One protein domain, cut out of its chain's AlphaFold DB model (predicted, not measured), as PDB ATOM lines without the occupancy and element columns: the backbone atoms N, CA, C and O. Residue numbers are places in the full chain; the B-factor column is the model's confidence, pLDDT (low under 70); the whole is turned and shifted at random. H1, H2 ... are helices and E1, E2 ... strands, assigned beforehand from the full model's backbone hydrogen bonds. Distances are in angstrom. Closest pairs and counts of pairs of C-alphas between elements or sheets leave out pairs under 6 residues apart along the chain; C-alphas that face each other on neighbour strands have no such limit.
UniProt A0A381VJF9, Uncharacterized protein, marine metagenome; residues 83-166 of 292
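AT A GLANCE: This is residues 83 to 166 of the 292 residues of an uncharacterized protein of marine metagenome (UniProt A0A381VJF9). A long helix, H1, runs beside the other parts: helices H2 and H3 fold back along its second half, and a small two-stranded hairpin, E1 and E2, packs beside its first half. H4 is a short helix beyond the hairpin, at the end of the long axis away from the link between H1 and H2, and residues 161 to 166 return toward the start of H1. The printed part has 84 residues with four named helices and two named strands, in the order H1, H2, H3, E1, E2, H4; the sheet, E1 - E2, is antiparallel and the class is mostly helix. The whole is compact, with a radius of gyration of the C-alphas of 12.9 A, yet elongated in outline, with spans of 39 by 23 by 19 A.

IN THESE COORDINATES: H1 covers residues 83 to 99, is 24.7 A long from first to last C-alpha and begins at C-alpha 83 (121.569, 151.504, 143.827). H2, residues 107 to 121, is 21.0 A long and begins at C-alpha 107 (118.727, 156.224, 111.515). H3, residues 128 to 135, measures 10.3 A. Strand E1, residues 142 to 145, measures 9.6 A, and E2, residues 150 to 153, 10.0 A. H4, residues 155 to 160, is 8.5 A long and ends at C-alpha 160 (136.922, 137.020, 140.273).

HOW THE PARTS SIT: H1 and H2 form a helical hairpin and run opposite ways at a shallow tilt of 34 degrees, only just short of steep. They touch, H1 with residues 93 to 99 alone; the closest C-alphas are those of Leu 96 and Ala 113, 5.3 A apart. H1 touches H3 with residues 94 to 98 alone, the closest C-alphas being those of Ile 97 and Tyr 128, 6.2 A apart; these helices run opposite ways at a shallow tilt of 23 degrees. H2 and H3 are near each other. The closest C-alphas of H1 and E1 are those of Asn 86 and Trp 144, 5.3 A apart, and those of H2 and E2 are Ile 120 and Arg 150, 4.7 A apart. E1 and E2 form a hairpin of antiparallel strands, with directions at 141 degrees; N 143 and O 152, 3.0 A, and N 152 and O 143, 2.8 A, are within hydrogen-bond range. H4 is apart from H1, H2, H3 and E1. Every O i to N i+4 pair is within hydrogen-bond range in H2, H3 and H4; in H1, 12 of 13 are.

THE WHOLE: The C-alphas farthest apart are those of Pro 105 and Ala 160, 40.5 A, while those of the first and last printed residues, Gln 83 and His 166, are 7.2 A apart. The printed part has no cut and no long link; the links E1 to E2 and E2 to H4 are tight. The mean pLDDT of the printed part is 85.2, with values under 70 at residues 102, 105, 156 to 157, 160 and 165 to 166.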
ATOM      1  N   GLN A  83     121.956 152.812 144.361       77.25
ATOM      2  CA  GLN A  83     121.569 151.504 143.827       77.25
ATOM      3  C   GLN A  83     120.529 151.648 142.712       77.25
ATOM      4  O   GLN A  83     120.657 151.034 141.651       77.25
ATOM      5  N   GLN A  84     119.496 152.457 142.952       83.25
ATOM      6  CA  GLN A  84     118.472 152.731 141.949       83.25
ATOM      7  C   GLN A  84     119.030 153.546 140.782       83.25
ATOM      8  O   GLN A  84     118.652 153.283 139.641       83.25
ATOM      9  N   LYS A  85     119.974 154.460 141.038       89.69
ATOM     10  CA  LYS A  85     120.687 155.187 139.983       89.69
ATOM     11  C   LYS A  85     121.390 154.247 139.018       89.69
ATOM     12  O   LYS A  85     121.090 154.258 137.829       89.69
ATOM     13  N   ASN A  86     122.267 153.383 139.512       86.88
ATOM     14  CA  ASN A  86     122.982 152.454 138.647       86.88
ATOM     15  C   ASN A  86     122.064 151.422 137.992       86.88
ATOM     16  O   ASN A  86     122.272 151.097 136.828       86.88
ATOM     17  N   ALA A  87     121.023 150.943 138.679       83.81
ATOM     18  CA  ALA A  87     120.033 150.064 138.057       83.81
ATOM     19  C   ALA A  87     119.332 150.744 136.868       83.81
ATOM     20  O   ALA A  87     119.267 150.162 135.784       83.81
ATOM     21  N   GLY A  88     118.874 151.987 137.048       87.38
ATOM     22  CA  GLY A  88     118.232 152.774 135.996       87.38
ATOM     23  C   GLY A  88     119.170 153.030 134.816       87.38
ATOM     24  O   GLY A  88     118.804 152.784 133.669       87.38
ATOM     25  N   ILE A  89     120.413 153.437 135.089       94.75
ATOM     26  CA  ILE A  89     121.412 153.724 134.049       94.75
ATOM     27  C   ILE A  89     121.826 152.450 133.297       94.75
ATOM     28  O   ILE A  89     121.882 152.458 132.068       94.75
ATOM     29  N   ARG A  90     122.058 151.328 133.989       91.56
ATOM     30  CA  ARG A  90     122.367 150.036 133.344       91.56
ATOM     31  C   ARG A  90     121.217 149.558 132.461       91.56
ATOM     32  O   ARG A  90     121.463 149.056 131.364       91.56
ATOM     33  N   GLN A  91     119.972 149.727 132.911       85.12
ATOM     34  CA  GLN A  91     118.809 149.427 132.083       85.12
ATOM     35  C   GLN A  91     118.767 150.337 130.849       85.12
ATOM     36  O   GLN A  91     118.559 149.840 129.746       85.12
ATOM     37  N   ALA A  92     119.028 151.639 131.006       92.94
ATOM     38  CA  ALA A  92     119.072 152.578 129.888       92.94
ATOM     39  C   ALA A  92     120.131 152.191 128.850       92.94
ATOM     40  O   ALA A  92     119.831 152.217 127.664       92.94
ATOM     41  N   VAL A  93     121.326 151.765 129.274       94.25
ATOM     42  CA  VAL A  93     122.362 151.253 128.360       94.25
ATOM     43  C   VAL A  93     121.866 150.035 127.596       94.25
ATOM     44  O   VAL A  93     121.952 150.016 126.373       94.25
ATOM     45  N   SER A  94     121.295 149.047 128.287       87.06
ATOM     46  CA  SER A  94     120.763 147.852 127.625       87.06
ATOM     47  C   SER A  94     119.702 148.193 126.575       87.06
ATOM     48  O   SER A  94     119.705 147.601 125.499       87.06
ATOM     49  N   GLU A  95     118.812 149.143 126.872       86.44
ATOM     50  CA  GLU A  95     117.807 149.613 125.919       86.44
ATOM     51  C   GLU A  95     118.462 150.372 124.761       86.44
ATOM     52  O   GLU A  95     118.231 150.025 123.611       86.44
ATOM     53  N   LEU A  96     119.327 151.354 125.028       93.00
ATOM     54  CA  LEU A  96     120.002 152.152 123.998       93.00
ATOM     55  C   LEU A  96     120.778 151.290 122.997       93.00
ATOM     56  O   LEU A  96     120.736 151.583 121.807       93.00
ATOM     57  N   ILE A  97     121.421 150.206 123.448       91.50
ATOM     58  CA  ILE A  97     122.088 149.249 122.553       91.50
ATOM     59  C   ILE A  97     121.087 148.659 121.554       91.50
ATOM     60  O   ILE A  97     121.382 148.590 120.371       91.50
ATOM     61  N   MET A  98     119.867 148.311 121.967       85.88
ATOM     62  CA  MET A  98     118.849 147.816 121.028       85.88
ATOM     63  C   MET A  98     118.482 148.848 119.954       85.88
ATOM     64  O   MET A  98     118.178 148.476 118.819       85.88
ATOM     65  N   TRP A  99     118.548 150.142 120.277       85.06
ATOM     66  CA  TRP A  99     118.278 151.226 119.328       85.06
ATOM     67  C   TRP A  99     119.410 151.456 118.317       85.06
ATOM     68  O   TRP A  99     119.155 152.097 117.297       85.06
ATOM     69  N   THR A 100     120.616 150.918 118.537       86.69
ATOM     70  CA  THR A 100     121.736 150.984 117.573       86.69
ATOM     71  C   THR A 100     121.723 149.854 116.541       86.69
ATOM     72  O   THR A 100     122.637 149.756 115.726       86.69
ATOM     73  N   SER A 101     120.702 148.988 116.561       81.88
ATOM     74  CA  SER A 101     120.552 147.891 115.600       81.88
ATOM     75  C   SER A 101     120.518 148.391 114.152       81.88
ATOM     76  O   SER A 101     119.770 149.315 113.834       81.88
ATOM     77  N   ASP A 102     121.263 147.719 113.265       69.25
ATOM     78  CA  ASP A 102     121.314 148.010 111.822       69.25
ATOM     79  C   ASP A 102     119.932 147.935 111.138       69.25
ATOM     80  O   ASP A 102     119.712 148.558 110.099       69.25
ATOM     81  N   ASP A 103     118.985 147.199 111.733       73.56
ATOM     82  CA  ASP A 103     117.607 147.064 111.252       73.56
ATOM     83  C   ASP A 103     116.677 148.193 111.745       73.56
ATOM     84  O   ASP A 103     115.476 148.180 111.452       73.56
ATOM     85  N   ASN A 104     117.186 149.176 112.500       71.81
ATOM     86  CA  ASN A 104     116.381 150.293 112.983       71.81
ATOM     87  C   ASN A 104     115.969 151.207 111.809       71.81
ATOM     88  O   ASN A 104     116.828 151.816 111.166       71.81
ATOM     89  N   PRO A 105     114.661 151.359 111.518       69.69
ATOM     90  CA  PRO A 105     114.199 152.194 110.410       69.69
ATOM     91  C   PRO A 105     114.433 153.697 110.639       69.69
ATOM     92  O   PRO A 105     114.329 154.472 109.687       69.69
ATOM     93  N   ASP A 106     114.722 154.118 111.875       82.75
ATOM     94  CA  ASP A 106     115.034 155.498 112.244       82.75
ATOM     95  C   ASP A 106     116.541 155.664 112.503       82.75
ATOM     96  O   ASP A 106     117.033 155.523 113.627       82.75
ATOM     97  N   GLY A 107     117.282 155.993 111.440       81.44
ATOM     98  CA  GLY A 107     118.727 156.224 111.515       81.44
ATOM     99  C   GLY A 107     119.120 157.379 112.444       81.44
ATOM    100  O   GLY A 107     120.157 157.311 113.100       81.44
ATOM    101  N   GLU A 108     118.280 158.410 112.590       85.75
ATOM    102  CA  GLU A 108     118.567 159.501 113.529       85.75
ATOM    103  C   GLU A 108     118.427 159.044 114.987       85.75
ATOM    104  O   GLU A 108     119.153 159.524 115.863       85.75
ATOM    105  N   ALA A 109     117.490 158.131 115.273       84.88
ATOM    106  CA  ALA A 109     117.366 157.524 116.595       84.88
ATOM    107  C   ALA A 109     118.577 156.651 116.935       84.88
ATOM    108  O   ALA A 109     119.078 156.751 118.055       84.88
ATOM    109  N   ALA A 110     119.080 155.872 115.972       87.88
ATOM    110  CA  ALA A 110     120.295 155.083 116.150       87.88
ATOM    111  C   ALA A 110     121.508 155.978 116.463       87.88
ATOM    112  O   ALA A 110     122.202 155.755 117.452       87.88
ATOM    113  N   GLU A 111     121.704 157.067 115.712       90.62
ATOM    114  CA  GLU A 111     122.782 158.025 115.989       90.62
ATOM    115  C   GLU A 111     122.649 158.709 117.362       90.62
ATOM    116  O   GLU A 111     123.645 158.955 118.045       90.62
ATOM    117  N   ARG A 112     121.423 159.054 117.788       91.00
ATOM    118  CA  ARG A 112     121.185 159.597 119.137       91.00
ATOM    119  C   ARG A 112     121.533 158.574 120.214       91.00
ATOM    120  O   ARG A 112     122.123 158.962 121.222       91.00
ATOM    121  N   ALA A 113     121.185 157.307 119.998       92.00
ATOM    122  CA  ALA A 113     121.485 156.236 120.933       92.00
ATOM    123  C   ALA A 113     122.997 156.011 121.074       92.00
ATOM    124  O   ALA A 113     123.481 155.961 122.201       92.00
ATOM    125  N   ILE A 114     123.746 155.998 119.961       95.06
ATOM    126  CA  ILE A 114     125.217 155.909 119.963       95.06
ATOM    127  C   ILE A 114     125.828 157.045 120.788       95.06
ATOM    128  O   ILE A 114     126.534 156.785 121.758       95.06
ATOM    129  N   ARG A 115     125.466 158.306 120.506       94.62
ATOM    130  CA  ARG A 115     125.977 159.459 121.274       94.62
ATOM    131  C   ARG A 115     125.666 159.366 122.764       94.62
ATOM    132  O   ARG A 115     126.438 159.846 123.593       94.62
ATOM    133  N   ARG A 116     124.514 158.797 123.127       95.06
ATOM    134  CA  ARG A 116     124.138 158.642 124.532       95.06
ATOM    135  C   ARG A 116     124.914 157.514 125.206       95.06
ATOM    136  O   ARG A 116     125.354 157.693 126.337       95.06
ATOM    137  N   LEU A 117     125.145 156.403 124.508       96.88
ATOM    138  CA  LEU A 117     126.018 155.323 124.970       96.88
ATOM    139  C   LEU A 117     127.456 155.811 125.170       96.88
ATOM    140  O   LEU A 117     128.036 155.535 126.219       96.88
ATOM    141  N   GLU A 118     127.992 156.603 124.239       96.31
ATOM    142  CA  GLU A 118     129.312 157.235 124.366       96.31
ATOM    143  C   GLU A 118     129.409 158.096 125.629       96.31
ATOM    144  O   GLU A 118     130.372 157.994 126.381       96.31
ATOM    145  N   GLN A 119     128.388 158.909 125.909       94.94
ATOM    146  CA  GLN A 119     128.345 159.726 127.125       94.94
ATOM    147  C   GLN A 119     128.287 158.871 128.395       94.94
ATOM    148  O   GLN A 119     129.014 159.139 129.343       94.94
ATOM    149  N   ILE A 120     127.435 157.841 128.418       95.88
ATOM    150  CA  ILE A 120     127.213 157.023 129.617       95.88
ATOM    151  C   ILE A 120     128.387 156.093 129.899       95.88
ATOM    152  O   ILE A 120     128.622 155.769 131.053       95.88
ATOM    153  N   THR A 121     129.088 155.601 128.883       94.50
ATOM    154  CA  THR A 121     130.128 154.567 129.055       94.50
ATOM    155  C   THR A 121     131.541 155.112 128.861       94.50
ATOM    156  O   THR A 121     132.502 154.549 129.380       94.50
ATOM    157  N   GLY A 122     131.688 156.224 128.138       94.25
ATOM    158  CA  GLY A 122     132.972 156.744 127.676       94.25
ATOM    159  C   GLY A 122     133.611 155.931 126.545       94.25
ATOM    160  O   GLY A 122     134.739 156.235 126.161       94.25
ATOM    161  N   GLU A 123     132.928 154.907 126.032       95.00
ATOM    162  CA  GLU A 123     133.390 154.077 124.920       95.00
ATOM    163  C   GLU A 123     132.902 154.642 123.583       95.00
ATOM    164  O   GLU A 123     131.870 155.305 123.530       95.00
ATOM    165  N   ASN A 124     133.622 154.369 122.494       94.31
ATOM    166  CA  ASN A 124     133.294 154.876 121.160       94.31
ATOM    167  C   ASN A 124     133.158 153.711 120.172       94.31
ATOM    168  O   ASN A 124     134.157 153.250 119.615       94.31
ATOM    169  N   PHE A 125     131.931 153.216 120.012       95.06
ATOM    170  CA  PHE A 125     131.581 152.139 119.088       95.06
ATOM    171  C   PHE A 125     130.452 152.584 118.161       95.06
ATOM    172  O   PHE A 125     129.495 153.226 118.601       95.06
ATOM    173  N   ASP A 126     130.525 152.173 116.899       89.25
ATOM    174  CA  ASP A 126     129.607 152.643 115.859       89.25
ATOM    175  C   ASP A 126     128.457 151.661 115.600       89.25
ATOM    176  O   ASP A 126     127.449 152.027 114.996       89.25
ATOM    177  N   THR A 127     128.592 150.404 116.031       88.62
ATOM    178  CA  THR A 127     127.662 149.331 115.656       88.62
ATOM    179  C   THR A 127     127.035 148.628 116.853       88.62
ATOM    180  O   THR A 127     127.644 148.481 117.917       88.62
ATOM    181  N   TYR A 128     125.826 148.095 116.654       90.56
ATOM    182  CA  TYR A 128     125.178 147.199 117.616       90.56
ATOM    183  C   TYR A 128     126.090 146.050 118.059       90.56
ATOM    184  O   TYR A 128     126.167 145.739 119.245       90.56
ATOM    185  N   ALA A 129     126.797 145.419 117.116       92.31
ATOM    186  CA  ALA A 129     127.632 144.255 117.402       92.31
ATOM    187  C   ALA A 129     128.796 144.589 118.347       92.31
ATOM    188  O   ALA A 129     129.100 143.803 119.244       92.31
ATOM    189  N   GLU A 130     129.427 145.750 118.174       94.88
ATOM    190  CA  GLU A 130     130.499 146.221 119.056       94.88
ATOM    191  C   GLU A 130     129.967 146.552 120.452       94.88
ATOM    192  O   GLU A 130     130.522 146.084 121.450       94.88
ATOM    193  N   TRP A 131     128.845 147.273 120.528       94.56
ATOM    194  CA  TRP A 131     128.190 147.589 121.797       94.56
ATOM    195  C   TRP A 131     127.750 146.334 122.560       94.56
ATOM    196  O   TRP A 131     128.012 146.220 123.758       94.56
ATOM    197  N   ALA A 132     127.130 145.367 121.880       92.69
ATOM    198  CA  ALA A 132     126.719 144.099 122.478       92.69
ATOM    199  C   ALA A 132     127.932 143.288 122.965       92.69
ATOM    200  O   ALA A 132     127.941 142.819 124.104       92.69
ATOM    201  N   ALA A 133     128.993 143.193 122.154       94.75
ATOM    202  CA  ALA A 133     130.224 142.495 122.527       94.75
ATOM    203  C   ALA A 133     130.936 143.141 123.729       94.75
ATOM    204  O   ALA A 133     131.581 142.449 124.524       94.75
ATOM    205  N   TRP A 134     130.822 144.462 123.886       94.75
ATOM    206  CA  TRP A 134     131.309 145.151 125.073       94.75
ATOM    207  C   TRP A 134     130.409 144.887 126.289       94.75
ATOM    208  O   TRP A 134     130.915 144.489 127.343       94.75
ATOM    209  N   TRP A 135     129.092 145.045 126.138       93.88
ATOM    210  CA  TRP A 135     128.116 145.028 127.230       93.88
ATOM    211  C   TRP A 135     127.834 143.643 127.806       93.88
ATOM    212  O   TRP A 135     127.862 143.476 129.022       93.88
ATOM    213  N   GLU A 136     127.567 142.633 126.980       91.50
ATOM    214  CA  GLU A 136     127.138 141.301 127.432       91.50
ATOM    215  C   GLU A 136     128.059 140.657 128.485       91.50
ATOM    216  O   GLU A 136     127.550 140.213 129.519       91.50
ATOM    217  N   PRO A 137     129.397 140.635 128.313       90.50
ATOM    218  CA  PRO A 137     130.285 140.072 129.328       90.50
ATOM    219  C   PRO A 137     130.492 140.991 130.542       90.50
ATOM    220  O   PRO A 137     130.985 140.525 131.566       90.50
ATOM    221  N   ARG A 138     130.146 142.284 130.446       90.38
ATOM    222  CA  ARG A 138     130.461 143.314 131.454       90.38
ATOM    223  C   ARG A 138     129.258 143.805 132.239       90.38
ATOM    224  O   ARG A 138     129.449 144.400 133.290       90.38
ATOM    225  N   ASN A 139     128.035 143.564 131.770       84.56
ATOM    226  CA  ASN A 139     126.839 144.217 132.303       84.56
ATOM    227  C   ASN A 139     126.644 143.981 133.803       84.56
ATOM    228  O   ASN A 139     126.067 144.831 134.465       84.56
ATOM    229  N   ASN A 140     127.147 142.870 134.342       82.88
ATOM    230  CA  ASN A 140     127.082 142.508 135.755       82.88
ATOM    231  C   ASN A 140     128.248 143.051 136.587       82.88
ATOM    232  O   ASN A 140     128.254 142.864 137.797       82.88
ATOM    233  N   TYR A 141     129.206 143.717 135.958       84.94
ATOM    234  CA  TYR A 141     130.440 144.214 136.559       84.94
ATOM    235  C   TYR A 141     130.605 145.724 136.359       84.94
ATOM    236  O   TYR A 141     131.702 146.240 136.516       84.94
ATOM    237  N   VAL A 142     129.537 146.440 135.995       86.56
ATOM    238  CA  VAL A 142     129.565 147.898 135.818       86.56
ATOM    239  C   VAL A 142     128.879 148.636 136.963       86.56
ATOM    240  O   VAL A 142     127.861 148.182 137.498       86.56
ATOM    241  N   LEU A 143     129.424 149.803 137.301       85.88
ATOM    242  CA  LEU A 143     128.885 150.727 138.297       85.88
ATOM    243  C   LEU A 143     128.903 152.161 137.782       85.88
ATOM    244  O   LEU A 143     129.837 152.559 137.092       85.88
ATOM    245  N   TRP A 144     127.904 152.952 138.164       87.00
ATOM    246  CA  TRP A 144     127.902 154.387 137.913       87.00
ATOM    247  C   TRP A 144     128.898 155.116 138.822       87.00
ATOM    248  O   TRP A 144     128.902 154.930 140.041       87.00
ATOM    249  N   SER A 145     129.714 155.989 138.234       81.12
ATOM    250  CA  SER A 145     130.608 156.899 138.949       81.12
ATOM    251  C   SER A 145     130.092 158.333 138.841       81.12
ATOM    252  O   SER A 145     130.178 158.949 137.784       81.12
ATOM    253  N   ASP A 146     129.611 158.901 139.952       80.06
ATOM    254  CA  ASP A 146     129.151 160.305 140.016       80.06
ATOM    255  C   ASP A 146     130.241 161.340 139.718       80.06
ATOM    256  O   ASP A 146     129.939 162.505 139.490       80.06
ATOM    257  N   GLU A 147     131.510 160.944 139.765       70.81
ATOM    258  CA  GLU A 147     132.592 161.837 139.363       70.81
ATOM    259  C   GLU A 147     132.819 161.842 137.868       70.81
ATOM    260  O   GLU A 147     132.904 162.899 137.254       70.81
ATOM    261  N   GLU A 148     133.063 160.644 137.344       79.56
ATOM    262  CA  GLU A 148     133.442 160.443 135.957       79.56
ATOM    263  C   GLU A 148     132.224 160.672 135.056       79.56
ATOM    264  O   GLU A 148     132.372 160.730 133.840       79.56
ATOM    265  N   ASP A 149     131.042 160.789 135.676       87.38
ATOM    266  CA  ASP A 149     129.740 160.979 135.053       87.38
ATOM    267  C   ASP A 149     129.466 159.892 134.004       87.38
ATOM    268  O   ASP A 149     128.938 160.147 132.925       87.38
ATOM    269  N   ARG A 150     129.892 158.658 134.325       91.69
ATOM    270  CA  ARG A 150     129.819 157.481 133.449       91.69
ATOM    271  C   ARG A 150     129.839 156.162 134.224       91.69
ATOM    272  O   ARG A 150     130.232 156.099 135.391       91.69
ATOM    273  N   LEU A 151     129.440 155.088 133.549       89.44
ATOM    274  CA  LEU A 151     129.625 153.707 133.968       89.44
ATOM    275  C   LEU A 151     131.095 153.305 133.836       89.44
ATOM    276  O   LEU A 151     131.719 153.502 132.798       89.44
ATOM    277  N   ILE A 152     131.613 152.673 134.882       87.50
ATOM    278  CA  ILE A 152     132.948 152.085 134.925       87.50
ATOM    279  C   ILE A 152     132.844 150.569 135.082       87.50
ATOM    280  O   ILE A 152     131.945 150.070 135.759       87.50
ATOM    281  N   VAL A 153     133.765 149.838 134.457       86.06
ATOM    282  CA  VAL A 153     133.887 148.381 134.601       86.06
ATOM    283  C   VAL A 153     134.772 148.082 135.808       86.06
ATOM    284  O   VAL A 153     135.886 148.593 135.901       86.06
ATOM    285  N   ILE A 154     134.291 147.238 136.715       78.94
ATOM    286  CA  ILE A 154     135.031 146.792 137.892       78.94
ATOM    287  C   ILE A 154     135.801 145.526 137.516       78.94
ATOM    288  O   ILE A 154     135.241 144.429 137.474       78.94
ATOM    289  N   ILE A 155     137.079 145.702 137.175       75.00
ATOM    290  CA  ILE A 155     137.924 144.638 136.622       75.00
ATOM    291  C   ILE A 155     138.149 143.523 137.644       75.00
ATOM    292  O   ILE A 155     137.948 142.366 137.287       75.00
ATOM    293  N   SER A 156     138.441 143.842 138.908       60.25
ATOM    294  CA  SER A 156     138.565 142.839 139.981       60.25
ATOM    295  C   SER A 156     137.343 141.922 140.096       60.25
ATOM    296  O   SER A 156     137.478 140.701 140.082       60.25
ATOM    297  N   ALA A 157     136.132 142.490 140.128       66.50
ATOM    298  CA  ALA A 157     134.889 141.717 140.195       66.50
ATOM    299  C   ALA A 157     134.708 140.806 138.966       66.50
ATOM    300  O   ALA A 157     134.270 139.660 139.086       66.50
ATOM    301  N   MET A 158     135.082 141.301 137.781       78.19
ATOM    302  CA  MET A 158     135.035 140.533 136.537       78.19
ATOM    303  C   MET A 158     136.069 139.395 136.514       78.19
ATOM    304  O   MET A 158     135.735 138.290 136.087       78.19
ATOM    305  N   GLU A 159     137.295 139.632 136.986       72.62
ATOM    306  CA  GLU A 159     138.362 138.623 137.085       72.62
ATOM    307  C   GLU A 159     138.049 137.549 138.136       72.62
ATOM    308  O   GLU A 159     138.322 136.368 137.908       72.62
ATOM    309  N   ALA A 160     137.411 137.935 139.244       67.94
ATOM    310  CA  ALA A 160     136.922 137.020 140.273       67.94
ATOM    311  C   ALA A 160     135.674 136.228 139.837       67.94
ATOM    312  O   ALA A 160     135.352 135.202 140.437       67.94
ATOM    313  N   GLY A 161     134.968 136.673 138.791       74.88
ATOM    314  CA  GLY A 161     133.706 136.076 138.355       74.88
ATOM    315  C   GLY A 161     132.553 136.305 139.337       74.88
ATOM    316  O   GLY A 161     131.615 135.508 139.362       74.88
ATOM    317  N   GLU A 162     132.619 137.378 140.129       70.38
ATOM    318  CA  GLU A 162     131.653 137.736 141.172       70.38
ATOM    319  C   GLU A 162     130.792 138.931 140.720       70.38
ATOM    320  O   GLU A 162     131.241 140.079 140.740       70.38
ATOM    321  N   PRO A 163     129.543 138.702 140.265       73.44
ATOM    322  CA  PRO A 163     128.661 139.764 139.794       73.44
ATOM    323  C   PRO A 163     128.385 140.823 140.861       73.44
ATOM    324  O   PRO A 163     128.087 140.512 142.016       73.44
ATOM    325  N   ILE A 164     128.305 142.080 140.442       71.94
ATOM    326  CA  ILE A 164     127.847 143.194 141.269       71.94
ATOM    327  C   ILE A 164     126.323 143.106 141.397       71.94
ATOM    328  O   ILE A 164     125.555 143.665 140.608       71.94
ATOM    329  N   ARG A 165     125.873 142.332 142.390       58.12
ATOM    330  CA  ARG A 165     124.445 142.120 142.689       58.12
ATOM    331  C   ARG A 165     123.850 143.216 143.573       58.12
ATOM    332  O   ARG A 165     122.649 143.451 143.514       58.12
ATOM    333  N   HIS A 166     124.692 143.892 144.351       55.47
ATOM    334  CA  HIS A 166     124.344 145.026 145.202       55.47
ATOM    335  C   HIS A 166     125.464 146.053 145.085       55.47
ATOM    336  O   HIS A 166     126.637 145.687 144.989       55.47
TER     337      HIS A 166